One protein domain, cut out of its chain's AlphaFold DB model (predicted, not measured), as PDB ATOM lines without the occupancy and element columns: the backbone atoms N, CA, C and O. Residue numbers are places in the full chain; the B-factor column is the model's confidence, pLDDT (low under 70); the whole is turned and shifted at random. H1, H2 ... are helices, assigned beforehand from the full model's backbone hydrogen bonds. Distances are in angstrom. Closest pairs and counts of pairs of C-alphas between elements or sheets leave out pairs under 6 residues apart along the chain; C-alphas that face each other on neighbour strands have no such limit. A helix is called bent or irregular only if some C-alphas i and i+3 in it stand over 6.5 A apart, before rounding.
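AT A GLANCE: This is residues 121 to 248 of the 262 residues of an uncharacterized protein of Hypsizygus marmoreus (UniProt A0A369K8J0). Three long helices run side by side as an up-and-down bundle in the outline of a rod, with H3 between H2 and H4 and the long axes lying along the rod. The short H1 packs on H2 and H3 in the half of the rod near the H3 to H4 link, while the long H2 to H3 link lies at the rod's other end. The printed part has 128 residues with four named helices, H1, H2, H3 and H4 in chain order, and no named strand; its class is all helix. It is loose, with a radius of gyration of the C-alphas of 18.0 A and spans of 57 by 27 by 20 A.

IN THESE COORDINATES: The longest helix, H4, holds residues 215 to 245 and measures 45.5 A from first to last C-alpha, ending at C-alpha 245 at (192.411, 161.642, 165.401). H4 is neither bent nor irregular, but only just: C-alphas 237 and 240 are 6.1 A apart. H3 holds residues 179 to 208 and measures 43.2 A, beginning at C-alpha 179 at (198.066, 154.570, 156.717). H2, residues 138 to 165, measures 40.5 A. H1, residues 121 to 132, measures 16.6 A and begins at C-alpha 121 at (221.027, 158.014, 175.143).

HOW THE PARTS SIT: H3 is the hub, touching the three other helices. H3 and H4 form a helical hairpin at a shallow tilt of 26 degrees, opposite ways; they touch with residues 186 to 196 of H3 and 228 to 239 of H4 alone, and their closest C-alphas, of Ala 193 and Ser 232, are 7.4 A apart. H2 and H3 form another, at 21 degrees, a shallow tilt, opposite ways; H3 touches H2 with residues 181 to 192 alone, and the closest C-alphas, of Thr 162 and Ser 181, are 5.6 A apart. H1 and H2 form the third, at 14 degrees, a shallow tilt, opposite ways; H2 touches H1 with residues 140 to 148 alone, and the closest C-alphas, of Tyr 131 and Gly 141, are 5.7 A apart. H1 and H3 only just touch, with 3 pairs of C-alphas within 8 A, the closest being Leu 126 and Thr 199 at 7.3 A; they run the same way at a shallow tilt of 30 degrees. H1 and H4 are near each other, and H2 and H4 are apart. In H1, H2 and H3 every O i to N i+4 pair is within hydrogen-bond range; in H4 25 of 27 are.

THE WHOLE: The C-alphas farthest apart, of Ser 170 and Arg 213, are 58.3 A from each other. The printed part has no cut. The H2 to H3 link, residues 166 to 178, is long, H3 to H4 is short and H1 to H2 is tight. The mean pLDDT of the printed part is 74.4, and 40 residues are under 70, among them residues 173 to 179, 210 to 225 and 241 to 248.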
ATOM      1  N   ALA A 121     220.263 157.658 173.946       87.44
ATOM      2  CA  ALA A 121     221.027 158.014 175.143       87.44
ATOM      3  C   ALA A 121     220.399 157.427 176.424       87.44
ATOM      4  O   ALA A 121     221.112 156.871 177.264       87.44
ATOM      5  N   LEU A 122     219.070 157.490 176.558       82.81
ATOM      6  CA  LEU A 122     218.346 156.898 177.688       82.81
ATOM      7  C   LEU A 122     218.474 155.369 177.716       82.81
ATOM      8  O   LEU A 122     218.708 154.795 178.782       82.81
ATOM      9  N   GLU A 123     218.388 154.713 176.560       83.56
ATOM     10  CA  GLU A 123     218.593 153.267 176.421       83.56
ATOM     11  C   GLU A 123     220.009 152.833 176.787       83.56
ATOM     12  O   GLU A 123     220.177 151.833 177.480       83.56
ATOM     13  N   ILE A 124     221.030 153.593 176.386       86.38
ATOM     14  CA  ILE A 124     222.417 153.300 176.754       86.38
ATOM     15  C   ILE A 124     222.597 153.442 178.268       86.38
ATOM     16  O   ILE A 124     223.178 152.561 178.897       86.38
ATOM     17  N   VAL A 125     222.069 154.503 178.891       83.44
ATOM     18  CA  VAL A 125     222.133 154.668 180.359       83.44
ATOM     19  C   VAL A 125     221.449 153.505 181.070       83.44
ATOM     20  O   VAL A 125     221.967 152.983 182.059       83.44
ATOM     21  N   LEU A 126     220.290 153.086 180.572       78.94
ATOM     22  CA  LEU A 126     219.572 151.919 181.065       78.94
ATOM     23  C   LEU A 126     220.389 150.631 180.920       78.94
ATOM     24  O   LEU A 126     220.520 149.882 181.889       78.94
ATOM     25  N   ALA A 127     220.959 150.392 179.743       84.00
ATOM     26  CA  ALA A 127     221.774 149.222 179.449       84.00
ATOM     27  C   ALA A 127     223.024 149.171 180.335       84.00
ATOM     28  O   ALA A 127     223.302 148.134 180.924       84.00
ATOM     29  N   LEU A 128     223.721 150.297 180.516       82.19
ATOM     30  CA  LEU A 128     224.879 150.401 181.408       82.19
ATOM     31  C   LEU A 128     224.514 150.061 182.857       82.19
ATOM     32  O   LEU A 128     225.255 149.348 183.530       82.19
ATOM     33  N   ARG A 129     223.351 150.521 183.335       76.94
ATOM     34  CA  ARG A 129     222.863 150.186 184.682       76.94
ATOM     35  C   ARG A 129     222.594 148.693 184.826       76.94
ATOM     36  O   ARG A 129     222.972 148.122 185.839       76.94
ATOM     37  N   VAL A 130     221.961 148.065 183.833       78.50
ATOM     38  CA  VAL A 130     221.720 146.613 183.838       78.50
ATOM     39  C   VAL A 130     223.035 145.841 183.725       78.50
ATOM     40  O   VAL A 130     223.208 144.845 184.408       78.50
ATOM     41  N   TYR A 131     223.989 146.311 182.928       82.12
ATOM     42  CA  TYR A 131     225.302 145.683 182.796       82.12
ATOM     43  C   TYR A 131     226.083 145.681 184.119       82.12
ATOM     44  O   TYR A 131     226.585 144.637 184.538       82.12
ATOM     45  N   ALA A 132     226.099 146.814 184.831       78.69
ATOM     46  CA  ALA A 132     226.665 146.898 186.179       78.69
ATOM     47  C   ALA A 132     225.936 145.962 187.165       78.69
ATOM     48  O   ALA A 132     226.553 145.363 188.044       78.69
ATOM     49  N   LEU A 133     224.627 145.781 186.966       74.44
ATOM     50  CA  LEU A 133     223.773 144.860 187.716       74.44
ATOM     51  C   LEU A 133     223.988 143.376 187.370       74.44
ATOM     52  O   LEU A 133     223.385 142.497 187.965       74.44
ATOM     53  N   TYR A 134     224.810 143.059 186.383       75.62
ATOM     54  CA  TYR A 134     225.122 141.678 186.019       75.62
ATOM     55  C   TYR A 134     226.604 141.377 186.218       75.62
ATOM     56  O   TYR A 134     227.180 140.565 185.489       75.62
ATOM     57  N   HIS A 135     227.206 142.059 187.204       78.81
ATOM     58  CA  HIS A 135     228.605 141.908 187.598       78.81
ATOM     59  C   HIS A 135     229.545 141.964 186.378       78.81
ATOM     60  O   HIS A 135     230.475 141.172 186.240       78.81
ATOM     61  N   GLU A 136     229.232 142.867 185.440       75.06
ATOM     62  CA  GLU A 136     230.014 143.128 184.227       75.06
ATOM     63  C   GLU A 136     230.185 141.922 183.278       75.06
ATOM     64  O   GLU A 136     231.096 141.883 182.442       75.06
ATOM     65  N   SER A 137     229.281 140.939 183.328       84.00
ATOM     66  CA  SER A 137     229.317 139.791 182.412       84.00
ATOM     67  C   SER A 137     229.198 140.215 180.938       84.00
ATOM     68  O   SER A 137     228.191 140.766 180.481       84.00
ATOM     69  N   ARG A 138     230.247 139.933 180.152       86.69
ATOM     70  CA  ARG A 138     230.362 140.368 178.745       86.69
ATOM     71  C   ARG A 138     229.202 139.891 177.868       86.69
ATOM     72  O   ARG A 138     228.748 140.647 177.017       86.69
ATOM     73  N   SER A 139     228.675 138.691 178.110       86.88
ATOM     74  CA  SER A 139     227.547 138.132 177.351       86.88
ATOM     75  C   SER A 139     226.287 138.997 177.444       86.88
ATOM     76  O   SER A 139     225.596 139.196 176.449       86.88
ATOM     77  N   ILE A 140     226.012 139.558 178.625       86.31
ATOM     78  CA  ILE A 140     224.839 140.409 178.850       86.31
ATOM     79  C   ILE A 140     225.075 141.803 178.278       86.31
ATOM     80  O   ILE A 140     224.164 142.379 177.690       86.31
ATOM     81  N   GLY A 141     226.306 142.315 178.359       85.88
ATOM     82  CA  GLY A 141     226.692 143.548 177.671       85.88
ATOM     83  C   GLY A 141     226.480 143.462 176.156       85.88
ATOM     84  O   GLY A 141     225.878 144.361 175.573       85.88
ATOM     85  N   ILE A 142     226.892 142.352 175.533       89.38
ATOM     86  CA  ILE A 142     226.683 142.103 174.100       89.38
ATOM     87  C   ILE A 142     225.189 142.001 173.786       89.38
ATOM     88  O   ILE A 142     224.733 142.671 172.867       89.38
ATOM     89  N   LEU A 143     224.413 141.237 174.566       88.25
ATOM     90  CA  LEU A 143     222.960 141.127 174.386       88.25
ATOM     91  C   LEU A 143     222.266 142.498 174.463       88.25
ATOM     92  O   LEU A 143     221.403 142.814 173.654       88.25
ATOM     93  N   LEU A 144     222.626 143.338 175.432       86.00
ATOM     94  CA  LEU A 144     222.022 144.663 175.564       86.00
ATOM     95  C   LEU A 144     222.421 145.576 174.399       86.00
ATOM     96  O   LEU A 144     221.568 146.270 173.845       86.00
ATOM     97  N   ALA A 145     223.690 145.546 173.989       88.69
ATOM     98  CA  ALA A 145     224.182 146.336 172.865       88.69
ATOM     99  C   ALA A 145     223.538 145.919 171.533       88.69
ATOM    100  O   ALA A 145     223.151 146.786 170.747       88.69
ATOM    101  N   THR A 146     223.376 144.617 171.278       88.88
ATOM    102  CA  THR A 146     222.709 144.123 170.063       88.88
ATOM    103  C   THR A 146     221.259 144.576 170.014       88.88
ATOM    104  O   THR A 146     220.777 145.004 168.971       88.88
ATOM    105  N   VAL A 147     220.564 144.568 171.147       85.75
ATOM    106  CA  VAL A 147     219.160 144.962 171.161       85.75
ATOM    107  C   VAL A 147     218.982 146.473 170.954       85.75
ATOM    108  O   VAL A 147     218.133 146.877 170.157       85.75
ATOM    109  N   VAL A 148     219.811 147.315 171.584       86.69
ATOM    110  CA  VAL A 148     219.793 148.779 171.370       86.69
ATOM    111  C   VAL A 148     220.143 149.137 169.922       86.69
ATOM    112  O   VAL A 148     219.493 149.986 169.304       86.69
ATOM    113  N   THR A 149     221.147 148.474 169.343       89.38
ATOM    114  CA  THR A 149     221.565 148.726 167.954       89.38
ATOM    115  C   THR A 149     220.503 148.293 166.949       89.38
ATOM    116  O   THR A 149     220.161 149.073 166.060       89.38
ATOM    117  N   VAL A 150     219.909 147.106 167.113       88.88
ATOM    118  CA  VAL A 150     218.810 146.636 166.255       88.88
ATOM    119  C   VAL A 150     217.600 147.568 166.356       88.88
ATOM    120  O   VAL A 150     217.064 147.976 165.325       88.88
ATOM    121  N   GLY A 151     217.206 147.971 167.570       84.75
ATOM    122  CA  GLY A 151     216.115 148.931 167.776       84.75
ATOM    123  C   GLY A 151     216.367 150.264 167.065       84.75
ATOM    124  O   GLY A 151     215.506 150.762 166.336       84.75
ATOM    125  N   SER A 152     217.592 150.784 167.177       87.25
ATOM    126  CA  SER A 152     218.015 152.023 166.516       87.25
ATOM    127  C   SER A 152     217.959 151.923 164.985       87.25
ATOM    128  O   SER A 152     217.468 152.839 164.325       87.25
ATOM    129  N   ILE A 153     218.404 150.804 164.402       89.81
ATOM    130  CA  ILE A 153     218.363 150.572 162.946       89.81
ATOM    131  C   ILE A 153     216.918 150.528 162.442       89.81
ATOM    132  O   ILE A 153     216.583 151.184 161.450       89.81
ATOM    133  N   VAL A 154     216.051 149.787 163.135       86.62
ATOM    134  CA  VAL A 154     214.626 149.678 162.790       86.62
ATOM    135  C   VAL A 154     213.955 151.054 162.851       86.62
ATOM    136  O   VAL A 154     213.210 151.419 161.934       86.62
ATOM    137  N   PHE A 155     214.268 151.856 163.874       85.69
ATOM    138  CA  PHE A 155     213.768 153.222 163.996       85.69
ATOM    139  C   PHE A 155     214.205 154.095 162.814       85.69
ATOM    140  O   PHE A 155     213.339 154.675 162.152       85.69
ATOM    141  N   ILE A 156     215.511 154.146 162.504       89.12
ATOM    142  CA  ILE A 156     216.066 154.941 161.392       89.12
ATOM    143  C   ILE A 156     215.383 154.573 160.077       89.12
ATOM    144  O   ILE A 156     214.953 155.455 159.330       89.12
ATOM    145  N   PHE A 157     215.253 153.276 159.794       89.19
ATOM    146  CA  PHE A 157     214.624 152.811 158.565       89.19
ATOM    147  C   PHE A 157     213.159 153.259 158.483       89.19
ATOM    148  O   PHE A 157     212.730 153.797 157.458       89.19
ATOM    149  N   SER A 158     212.397 153.112 159.572       84.94
ATOM    150  CA  SER A 158     211.000 153.559 159.619       84.94
ATOM    151  C   SER A 158     210.868 155.078 159.454       84.94
ATOM    152  O   SER A 158     209.985 155.546 158.730       84.94
ATOM    153  N   ALA A 159     211.772 155.850 160.066       84.44
ATOM    154  CA  ALA A 159     211.774 157.303 160.023       84.44
ATOM    155  C   ALA A 159     212.116 157.793 158.612       84.44
ATOM    156  O   ALA A 159     211.401 158.627 158.060       84.44
ATOM    157  N   ALA A 160     213.133 157.210 157.973       87.56
ATOM    158  CA  ALA A 160     213.505 157.521 156.596       87.56
ATOM    159  C   ALA A 160     212.370 157.211 155.608       87.56
ATOM    160  O   ALA A 160     212.088 158.007 154.708       87.56
ATOM    161  N   ARG A 161     211.679 156.076 155.784       86.50
ATOM    162  CA  ARG A 161     210.497 155.723 154.979       86.50
ATOM    163  C   ARG A 161     209.358 156.713 155.204       86.50
ATOM    164  O   ARG A 161     208.762 157.163 154.232       86.50
ATOM    165  N   THR A 162     209.105 157.083 156.455       82.25
ATOM    166  CA  THR A 162     208.076 158.053 156.850       82.25
ATOM    167  C   THR A 162     208.331 159.416 156.205       82.25
ATOM    168  O   THR A 162     207.472 159.914 155.487       82.25
ATOM    169  N   ILE A 163     209.540 159.969 156.340       82.44
ATOM    170  CA  ILE A 163     209.911 161.275 155.767       82.44
ATOM    171  C   ILE A 163     209.721 161.308 154.243       82.44
ATOM    172  O   ILE A 163     209.275 162.318 153.708       82.44
ATOM    173  N   ARG A 164     210.029 160.208 153.541       83.69
ATOM    174  CA  ARG A 164     209.850 160.108 152.081       83.69
ATOM    175  C   ARG A 164     208.387 159.983 151.656       83.69
ATOM    176  O   ARG A 164     208.051 160.374 150.543       83.69
ATOM    177  N   LEU A 165     207.547 159.388 152.500       80.19
ATOM    178  CA  LEU A 165     206.144 159.123 152.186       80.19
ATOM    179  C   LEU A 165     205.238 160.314 152.528       80.19
ATOM    180  O   LEU A 165     204.182 160.467 151.918       80.19
ATOM    181  N   LEU A 166     205.643 161.156 153.484       77.44
ATOM    182  CA  LEU A 166     204.906 162.363 153.846       77.44
ATOM    183  C   LEU A 166     205.030 163.433 152.756       77.44
ATOM    184  O   LEU A 166     206.124 163.859 152.385       77.44
ATOM    185  N   ARG A 167     203.878 163.928 152.295       75.38
ATOM    186  CA  ARG A 167     203.785 165.148 151.488       75.38
ATOM    187  C   ARG A 167     203.461 166.322 152.413       75.38
ATOM    188  O   ARG A 167     202.496 166.259 153.174       75.38
ATOM    189  N   PHE A 168     204.294 167.362 152.362       74.25
ATOM    190  CA  PHE A 168     204.123 168.591 153.140       74.25
ATOM    191  C   PHE A 168     203.529 169.690 152.262       74.25
ATOM    192  O   PHE A 168     204.044 169.950 151.174       74.25
ATOM    193  N   ASP A 169     202.470 170.330 152.752       68.81
ATOM    194  CA  ASP A 169     201.861 171.500 152.122       68.81
ATOM    195  C   ASP A 169     202.651 172.790 152.444       68.81
ATOM    196  O   ASP A 169     203.486 172.809 153.354       68.81
ATOM    197  N   SER A 170     202.378 173.896 151.742       67.38
ATOM    198  CA  SER A 170     203.052 175.200 151.911       67.38
ATOM    199  C   SER A 170     202.929 175.796 153.319       67.38
ATOM    200  O   SER A 170     203.744 176.634 153.704       67.38
ATOM    201  N   ARG A 171     201.952 175.328 154.108       64.50
ATOM    202  CA  ARG A 171     201.757 175.677 155.529       64.50
ATOM    203  C   ARG A 171     202.414 174.690 156.499       64.50
ATOM    204  O   ARG A 171     202.064 174.658 157.675       64.50
ATOM    205  N   CYS A 172     203.336 173.854 156.017       70.88
ATOM    206  CA  CYS A 172     203.997 172.819 156.814       70.88
ATOM    207  C   CYS A 172     203.023 171.833 157.481       70.88
ATOM    208  O   CYS A 172     203.349 171.207 158.488       70.88
ATOM    209  N   ASN A 173     201.816 171.713 156.927       69.44
ATOM    210  CA  ASN A 173     200.807 170.786 157.401       69.44
ATOM    211  C   ASN A 173     200.843 169.532 156.526       69.44
ATOM    212  O   ASN A 173     201.014 169.627 155.309       69.44
ATOM    213  N   SER A 174     200.697 168.363 157.143       63.38
ATOM    214  CA  SER A 174     200.516 167.112 156.411       63.38
ATOM    215  C   SER A 174     199.025 166.776 156.461       63.38
ATOM    216  O   SER A 174     198.549 166.371 157.522       63.38
ATOM    217  N   PRO A 175     198.263 167.022 155.376       58.62
ATOM    218  CA  PRO A 175     196.810 166.854 155.393       58.62
ATOM    219  C   PRO A 175     196.403 165.394 155.600       58.62
ATOM    220  O   PRO A 175     195.370 165.139 156.210       58.62
ATOM    221  N   GLU A 176     197.242 164.442 155.177       61.94
ATOM    222  CA  GLU A 176     197.015 163.016 155.386       61.94
ATOM    223  C   GLU A 176     198.340 162.283 155.609       61.94
ATOM    224  O   GLU A 176     199.182 162.183 154.713       61.94
ATOM    225  N   ALA A 177     198.517 161.727 156.810       64.31
ATOM    226  CA  ALA A 177     199.555 160.736 157.039       64.31
ATOM    227  C   ALA A 177     199.111 159.416 156.379       64.31
ATOM    228  O   ALA A 177     198.063 158.872 156.747       64.31
ATOM    229  N   PRO A 178     199.865 158.867 155.410       68.25
ATOM    230  CA  PRO A 178     199.504 157.605 154.778       68.25
ATOM    231  C   PRO A 178     199.400 156.494 155.833       68.25
ATOM    232  O   PRO A 178     200.284 156.348 156.677       68.25
ATOM    233  N   ARG A 179     198.343 155.670 155.761       68.94
ATOM    234  CA  ARG A 179     198.066 154.570 156.717       68.94
ATOM    235  C   ARG A 179     199.273 153.656 156.961       68.94
ATOM    236  O   ARG A 179     199.492 153.201 158.078       68.94
ATOM    237  N   VAL A 180     200.084 153.444 155.925       70.44
ATOM    238  CA  VAL A 180     201.323 152.656 155.986       70.44
ATOM    239  C   VAL A 180     202.346 153.269 156.951       70.44
ATOM    240  O   VAL A 180     202.989 152.540 157.696       70.44
ATOM    241  N   SER A 181     202.476 154.598 156.989       69.19
ATOM    242  CA  SER A 181     203.386 155.282 157.915       69.19
ATOM    243  C   SER A 181     202.904 155.174 159.362       69.19
ATOM    244  O   SER A 181     203.710 154.863 160.230       69.19
ATOM    245  N   LEU A 182     201.597 155.313 159.614       71.19
ATOM    246  CA  LEU A 182     201.024 155.135 160.955       71.19
ATOM    247  C   LEU A 182     201.263 153.721 161.496       71.19
ATOM    248  O   LEU A 182     201.655 153.562 162.652       71.19
ATOM    249  N   PHE A 183     201.078 152.697 160.659       74.44
ATOM    250  CA  PHE A 183     201.342 151.313 161.047       74.44
ATOM    251  C   PHE A 183     202.825 151.089 161.370       74.44
ATOM    252  O   PHE A 183     203.149 150.561 162.430       74.44
ATOM    253  N   LEU A 184     203.730 151.565 160.505       74.50
ATOM    254  CA  LEU A 184     205.174 151.463 160.730       74.50
ATOM    255  C   LEU A 184     205.604 152.180 162.017       74.50
ATOM    256  O   LEU A 184     206.322 151.594 162.825       74.50
ATOM    257  N   SER A 185     205.135 153.408 162.247       72.69
ATOM    258  CA  SER A 185     205.443 154.164 163.466       72.69
ATOM    259  C   SER A 185     204.899 153.484 164.720       72.69
ATOM    260  O   SER A 185     205.579 153.453 165.740       72.69
ATOM    261  N   THR A 186     203.708 152.891 164.648       72.94
ATOM    262  CA  THR A 186     203.106 152.183 165.788       72.94
ATOM    263  C   THR A 186     203.903 150.946 166.156       72.94
ATOM    264  O   THR A 186     204.217 150.751 167.325       72.94
ATOM    265  N   THR A 187     204.286 150.137 165.170       73.12
ATOM    266  CA  THR A 187     205.105 148.943 165.400       73.12
ATOM    267  C   THR A 187     206.437 149.304 166.050       73.12
ATOM    268  O   THR A 187     206.866 148.642 166.991       73.12
ATOM    269  N   VAL A 188     207.061 150.400 165.617       75.69
ATOM    270  CA  VAL A 188     208.301 150.899 166.221       75.69
ATOM    271  C   VAL A 188     208.085 151.351 167.663       75.69
ATOM    272  O   VAL A 188     208.855 150.964 168.535       75.69
ATOM    273  N   VAL A 189     207.016 152.100 167.945       76.19
ATOM    274  CA  VAL A 189     206.675 152.518 169.315       76.19
ATOM    275  C   VAL A 189     206.380 151.315 170.212       76.19
ATOM    276  O   VAL A 189     206.778 151.322 171.370       76.19
ATOM    277  N   LEU A 190     205.736 150.267 169.697       76.00
ATOM    278  CA  LEU A 190     205.464 149.040 170.449       76.00
ATOM    279  C   LEU A 190     206.742 148.260 170.767       76.00
ATOM    280  O   LEU A 190     206.921 147.836 171.907       76.00
ATOM    281  N   ILE A 191     207.645 148.107 169.794       74.81
ATOM    282  CA  ILE A 191     208.961 147.488 170.013       74.81
ATOM    283  C   ILE A 191     209.737 148.289 171.059       74.81
ATOM    284  O   ILE A 191     210.295 147.711 171.994       74.81
ATOM    285  N   GLN A 192     209.704 149.617 170.956       74.75
ATOM    286  CA  GLN A 192     210.340 150.491 171.928       74.75
ATOM    287  C   GLN A 192     209.711 150.328 173.314       74.75
ATOM    288  O   GLN A 192     210.406 150.077 174.289       74.75
ATOM    289  N   ALA A 193     208.386 150.356 173.425       77.19
ATOM    290  CA  ALA A 193     207.695 150.164 174.694       77.19
ATOM    291  C   ALA A 193     208.011 148.798 175.324       77.19
ATOM    292  O   ALA A 193     208.260 148.722 176.527       77.19
ATOM    293  N   MET A 194     208.063 147.731 174.523       76.31
ATOM    294  CA  MET A 194     208.430 146.391 174.982       76.31
ATOM    295  C   MET A 194     209.853 146.361 175.543       76.31
ATOM    296  O   MET A 194     210.083 145.800 176.615       76.31
ATOM    297  N   MET A 195     210.792 147.014 174.858       73.44
ATOM    298  CA  MET A 195     212.171 147.150 175.318       73.44
ATOM    299  C   MET A 195     212.258 147.855 176.665       73.44
ATOM    300  O   MET A 195     212.865 147.337 177.603       73.44
ATOM    301  N   TRP A 196     211.573 148.987 176.792       74.69
ATOM    302  CA  TRP A 196     211.533 149.758 178.029       74.69
ATOM    303  C   TRP A 196     210.877 148.960 179.164       74.69
ATOM    304  O   TRP A 196     211.395 148.926 180.282       74.69
ATOM    305  N   MET A 197     209.789 148.244 178.875       77.94
ATOM    306  CA  MET A 197     209.101 147.380 179.836       77.94
ATOM    307  C   MET A 197     209.980 146.230 180.320       77.94
ATOM    308  O   MET A 197     210.022 145.965 181.522       77.94
ATOM    309  N   LEU A 198     210.721 145.576 179.425       74.69
ATOM    310  CA  LEU A 198     211.642 144.502 179.788       74.69
ATOM    311  C   LEU A 198     212.757 145.018 180.708       74.69
ATOM    312  O   LEU A 198     213.073 144.383 181.720       74.69
ATOM    313  N   THR A 199     213.310 146.195 180.410       75.06
ATOM    314  CA  THR A 199     214.315 146.837 181.262       75.06
ATOM    315  C   THR A 199     213.750 147.183 182.642       75.06
ATOM    316  O   THR A 199     214.395 146.927 183.661       75.06
ATOM    317  N   VAL A 200     212.521 147.708 182.704       72.56
ATOM    318  CA  VAL A 200     211.828 148.008 183.968       72.56
ATOM    319  C   VAL A 200     211.548 146.737 184.765       72.56
ATOM    320  O   VAL A 200     211.763 146.708 185.977       72.56
ATOM    321  N   TYR A 201     211.087 145.680 184.103       78.19
ATOM    322  CA  TYR A 201     210.790 144.402 184.736       78.19
ATOM    323  C   TYR A 201     212.042 143.788 185.368       78.19
ATOM    324  O   TYR A 201     212.041 143.464 186.558       78.19
ATOM    325  N   ARG A 202     213.151 143.732 184.621       74.75
ATOM    326  CA  ARG A 202     214.439 143.245 185.138       74.75
ATOM    327  C   ARG A 202     214.951 144.088 186.295       74.75
ATOM    328  O   ARG A 202     215.413 143.548 187.295       74.75
ATOM    329  N   ARG A 203     214.780 145.404 186.209       70.25
ATOM    330  CA  ARG A 203     215.125 146.322 187.292       70.25
ATOM    331  C   ARG A 203     214.293 146.079 188.560       70.25
ATOM    332  O   ARG A 203     214.825 146.199 189.661       70.25
ATOM    333  N   LYS A 204     213.004 145.744 188.434       71.94
ATOM    334  CA  LYS A 204     212.154 145.379 189.582       71.94
ATOM    335  C   LYS A 204     212.597 144.062 190.222       71.94
ATOM    336  O   LYS A 204     212.613 143.990 191.446       71.94
ATOM    337  N   ILE A 205     212.973 143.064 189.418       74.38
ATOM    338  CA  ILE A 205     213.505 141.783 189.914       74.38
ATOM    339  C   ILE A 205     214.801 142.005 190.689       74.38
ATOM    340  O   ILE A 205     214.877 141.654 191.856       74.38
ATOM    341  N   ALA A 206     215.770 142.701 190.105       68.31
ATOM    342  CA  ALA A 206     217.047 142.931 190.774       68.31
ATOM    343  C   ALA A 206     216.926 143.761 192.065       68.31
ATOM    344  O   ALA A 206     217.741 143.637 192.976       68.31
ATOM    345  N   LYS A 207     215.883 144.598 192.176       66.88
ATOM    346  CA  LYS A 207     215.547 145.274 193.435       66.88
ATOM    347  C   LYS A 207     215.018 144.296 194.493       66.88
ATOM    348  O   LYS A 207     215.269 144.512 195.675       66.88
ATOM    349  N   ARG A 208     214.281 143.252 194.092       69.62
ATOM    350  CA  ARG A 208     213.823 142.181 194.994       69.62
ATOM    351  C   ARG A 208     214.982 141.312 195.482       69.62
ATOM    352  O   ARG A 208     214.970 140.931 196.644       69.62
ATOM    353  N   ASP A 209     216.004 141.111 194.654       70.38
ATOM    354  CA  ASP A 209     217.179 140.285 194.972       70.38
ATOM    355  C   ASP A 209     218.197 140.969 195.919       70.38
ATOM    356  O   ASP A 209     219.321 140.502 196.086       70.38
ATOM    357  N   GLY A 210     217.827 142.077 196.576       65.44
ATOM    358  CA  GLY A 210     218.618 142.657 197.671       65.44
ATOM    359  C   GLY A 210     219.739 143.622 197.263       65.44
ATOM    360  O   GLY A 210     220.554 143.990 198.111       65.44
ATOM    361  N   TRP A 211     219.760 144.118 196.019       63.03
ATOM    362  CA  TRP A 211     220.743 145.113 195.537       63.03
ATOM    363  C   TRP A 211     220.595 146.524 196.165       63.03
ATOM    364  O   TRP A 211     221.152 147.502 195.674       63.03
ATOM    365  N   ASP A 212     219.861 146.688 197.271       56.59
ATOM    366  CA  ASP A 212     219.626 147.999 197.914       56.59
ATOM    367  C   ASP A 212     220.867 148.551 198.657       56.59
ATOM    368  O   ASP A 212     220.817 149.639 199.223       56.59
ATOM    369  N   ARG A 213     222.002 147.831 198.654       56.25
ATOM    370  CA  ARG A 213     223.199 148.183 199.446       56.25
ATOM    371  C   ARG A 213     224.084 149.287 198.850       56.25
ATOM    372  O   ARG A 213     224.949 149.794 199.554       56.25
ATOM    373  N   ALA A 214     223.879 149.694 197.594       58.59
ATOM    374  CA  ALA A 214     224.639 150.784 196.974       58.59
ATOM    375  C   ALA A 214     223.810 152.092 196.950       58.59
ATOM    376  O   ALA A 214     222.943 152.251 196.081       58.59
ATOM    377  N   PRO A 215     224.063 153.057 197.859       59.50
ATOM    378  CA  PRO A 215     223.230 154.258 198.014       59.50
ATOM    379  C   PRO A 215     223.189 155.137 196.752       59.50
ATOM    380  O   PRO A 215     222.149 155.706 196.421       59.50
ATOM    381  N   ILE A 216     224.290 155.179 195.994       60.41
ATOM    382  CA  ILE A 216     224.407 155.935 194.736       60.41
ATOM    383  C   ILE A 216     223.490 155.346 193.653       60.41
ATOM    384  O   ILE A 216     222.804 156.072 192.930       60.41
ATOM    385  N   VAL A 217     223.420 154.015 193.577       56.16
ATOM    386  CA  VAL A 217     222.592 153.299 192.601       56.16
ATOM    387  C   VAL A 217     221.113 153.520 192.914       56.16
ATOM    388  O   VAL A 217     220.333 153.825 192.017       56.16
ATOM    389  N   ARG A 218     220.719 153.471 194.191       59.84
ATOM    390  CA  ARG A 218     219.335 153.701 194.634       59.84
ATOM    391  C   ARG A 218     218.810 155.089 194.259       59.84
ATOM    392  O   ARG A 218     217.672 155.197 193.793       59.84
ATOM    393  N   LEU A 219     219.635 156.126 194.422       65.06
ATOM    394  CA  LEU A 219     219.280 157.508 194.094       65.06
ATOM    395  C   LEU A 219     219.058 157.674 192.584       65.06
ATOM    396  O   LEU A 219     217.970 158.046 192.148       65.06
ATOM    397  N   MET A 220     220.029 157.242 191.775       62.38
ATOM    398  CA  MET A 220     219.932 157.277 190.311       62.38
ATOM    399  C   MET A 220     218.776 156.437 189.761       62.38
ATOM    400  O   MET A 220     218.182 156.761 188.724       62.38
ATOM    401  N   LEU A 221     218.470 155.317 190.421       60.03
ATOM    402  CA  LEU A 221     217.333 154.484 190.079       60.03
ATOM    403  C   LEU A 221     216.044 155.266 190.336       60.03
ATOM    404  O   LEU A 221     215.264 155.413 189.394       60.03
ATOM    405  N   ARG A 222     215.815 155.789 191.546       69.00
ATOM    406  CA  ARG A 222     214.579 156.512 191.891       69.00
ATOM    407  C   ARG A 222     214.258 157.621 190.887       69.00
ATOM    408  O   ARG A 222     213.137 157.658 190.381       69.00
ATOM    409  N   ASP A 223     215.251 158.418 190.523       69.44
ATOM    410  CA  ASP A 223     215.056 159.562 189.629       69.44
ATOM    411  C   ASP A 223     214.812 159.098 188.184       69.44
ATOM    412  O   ASP A 223     213.886 159.556 187.516       69.44
ATOM    413  N   GLY A 224     215.533 158.063 187.735       66.50
ATOM    414  CA  GLY A 224     215.269 157.434 186.440       66.50
ATOM    415  C   GLY A 224     213.877 156.796 186.354       66.50
ATOM    416  O   GLY A 224     213.241 156.871 185.312       66.50
ATOM    417  N   SER A 225     213.365 156.184 187.436       68.94
ATOM    418  CA  SER A 225     212.018 155.569 187.439       68.94
ATOM    419  C   SER A 225     210.894 156.551 187.165       68.94
ATOM    420  O   SER A 225     209.940 156.157 186.505       68.94
ATOM    421  N   TRP A 226     211.003 157.800 187.614       73.12
ATOM    422  CA  TRP A 226     209.989 158.811 187.318       73.12
ATOM    423  C   TRP A 226     209.949 159.153 185.831       73.12
ATOM    424  O   TRP A 226     208.868 159.193 185.249       73.12
ATOM    425  N   ILE A 227     211.117 159.282 185.197       71.19
ATOM    426  CA  ILE A 227     211.223 159.479 183.746       71.19
ATOM    427  C   ILE A 227     210.634 158.271 183.004       71.19
ATOM    428  O   ILE A 227     209.865 158.444 182.063       71.19
ATOM    429  N   PHE A 228     210.917 157.044 183.461       66.81
ATOM    430  CA  PHE A 228     210.349 155.826 182.871       66.81
ATOM    431  C   PHE A 228     208.823 155.783 182.967       66.81
ATOM    432  O   PHE A 228     208.160 155.530 181.965       66.81
ATOM    433  N   VAL A 229     208.264 156.064 184.148       74.56
ATOM    434  CA  VAL A 229     206.808 156.106 184.358       74.56
ATOM    435  C   VAL A 229     206.174 157.192 183.490       74.56
ATOM    436  O   VAL A 229     205.181 156.919 182.820       74.56
ATOM    437  N   GLY A 230     206.777 158.383 183.435       75.88
ATOM    438  CA  GLY A 230     206.320 159.476 182.578       75.88
ATOM    439  C   GLY A 230     206.270 159.077 181.102       75.88
ATOM    440  O   GLY A 230     205.234 159.236 180.463       75.88
ATOM    441  N   MET A 231     207.340 158.473 180.576       72.19
ATOM    442  CA  MET A 231     207.377 157.999 179.186       72.19
ATOM    443  C   MET A 231     206.323 156.921 178.908       72.19
ATOM    444  O   MET A 231     205.659 156.971 177.874       72.19
ATOM    445  N   SER A 232     206.116 155.973 179.827       70.44
ATOM    446  CA  SER A 232     205.078 154.944 179.679       70.44
ATOM    447  C   SER A 232     203.668 155.537 179.640       70.44
ATOM    448  O   SER A 232     202.867 155.123 178.806       70.44
ATOM    449  N   VAL A 233     203.373 156.519 180.500       79.00
ATOM    450  CA  VAL A 233     202.081 157.223 180.502       79.00
ATOM    451  C   VAL A 233     201.888 157.975 179.189       79.00
ATOM    452  O   VAL A 233     200.854 157.812 178.549       79.00
ATOM    453  N   ILE A 234     202.903 158.723 178.744       75.50
ATOM    454  CA  ILE A 234     202.850 159.472 177.485       75.50
ATOM    455  C   ILE A 234     202.568 158.529 176.314       75.50
ATOM    456  O   ILE A 234     201.648 158.791 175.545       75.50
ATOM    457  N   VAL A 235     203.291 157.413 176.190       72.62
ATOM    458  CA  VAL A 235     203.061 156.433 175.114       72.62
ATOM    459  C   VAL A 235     201.649 155.845 175.199       72.62
ATOM    460  O   VAL A 235     200.935 155.821 174.197       72.62
ATOM    461  N   ALA A 236     201.208 155.444 176.394       71.50
ATOM    462  CA  ALA A 236     199.879 154.877 176.605       71.50
ATOM    463  C   ALA A 236     198.745 155.853 176.254       71.50
ATOM    464  O   ALA A 236     197.688 155.411 175.811       71.50
ATOM    465  N   THR A 237     198.954 157.164 176.407       73.00
ATOM    466  CA  THR A 237     197.957 158.185 176.051       73.00
ATOM    467  C   THR A 237     198.068 158.659 174.603       73.00
ATOM    468  O   THR A 237     197.057 158.818 173.922       73.00
ATOM    469  N   VAL A 238     199.285 158.867 174.097       71.19
ATOM    470  CA  VAL A 238     199.528 159.488 172.785       71.19
ATOM    471  C   VAL A 238     199.243 158.510 171.654       71.19
ATOM    472  O   VAL A 238     198.707 158.922 170.625       71.19
ATOM    473  N   THR A 239     199.549 157.221 171.824       68.69
ATOM    474  CA  THR A 239     199.299 156.204 170.797       68.69
ATOM    475  C   THR A 239     197.808 156.073 170.454       68.69
ATOM    476  O   THR A 239     197.468 156.323 169.297       68.69
ATOM    477  N   PRO A 240     196.886 155.772 171.393       70.12
ATOM    478  CA  PRO A 240     195.461 155.657 171.064       70.12
ATOM    479  C   PRO A 240     194.867 156.986 170.584       70.12
ATOM    480  O   PRO A 240     194.054 156.998 169.660       70.12
ATOM    481  N   TYR A 241     195.328 158.112 171.137       66.75
ATOM    482  CA  TYR A 241     194.903 159.442 170.707       66.75
ATOM    483  C   TYR A 241     195.288 159.738 169.247       66.75
ATOM    484  O   TYR A 241     194.470 160.219 168.461       66.75
ATOM    485  N   SER A 242     196.513 159.384 168.848       63.34
ATOM    486  CA  SER A 242     196.995 159.555 167.471       63.34
ATOM    487  C   SER A 242     196.218 158.678 166.480       63.34
ATOM    488  O   SER A 242     195.953 159.105 165.354       63.34
ATOM    489  N   PHE A 243     195.795 157.480 166.902       63.72
ATOM    490  CA  PHE A 243     194.929 156.602 166.106       63.72
ATOM    491  C   PHE A 243     193.508 157.147 165.951       63.72
ATOM    492  O   PHE A 243     192.956 157.088 164.851       63.72
ATOM    493  N   ALA A 244     192.931 157.700 167.019       63.72
ATOM    494  CA  ALA A 244     191.576 158.241 167.003       63.72
ATOM    495  C   ALA A 244     191.451 159.483 166.105       63.72
ATOM    496  O   ALA A 244     190.446 159.652 165.419       63.72
ATOM    497  N   ILE A 245     192.482 160.333 166.070       62.91
ATOM    498  CA  ILE A 245     192.411 161.642 165.401       62.91
ATOM    499  C   ILE A 245     193.088 161.639 164.019       62.91
ATOM    500  O   ILE A 245     192.891 162.573 163.249       62.91
ATOM    501  N   ARG A 246     193.829 160.578 163.646       58.03
ATOM    502  CA  ARG A 246     194.574 160.455 162.366       58.03
ATOM    503  C   ARG A 246     195.538 161.617 162.086       58.03
ATOM    504  O   ARG A 246     195.909 161.863 160.939       58.03
ATOM    505  N   VAL A 247     195.952 162.337 163.124       53.97
ATOM    506  CA  VAL A 247     196.809 163.520 163.033       53.97
ATOM    507  C   VAL A 247     198.046 163.284 163.892       53.97
ATOM    508  O   VAL A 247     197.955 162.799 165.017       53.97
ATOM    509  N   VAL A 248     199.215 163.611 163.339       53.16
ATOM    510  CA  VAL A 248     200.513 163.470 164.010       53.16
ATOM    511  C   VAL A 248     200.540 164.324 165.282       53.16
ATOM    512  O   VAL A 248     200.157 165.494 165.254       53.16
TER     513      VAL A 248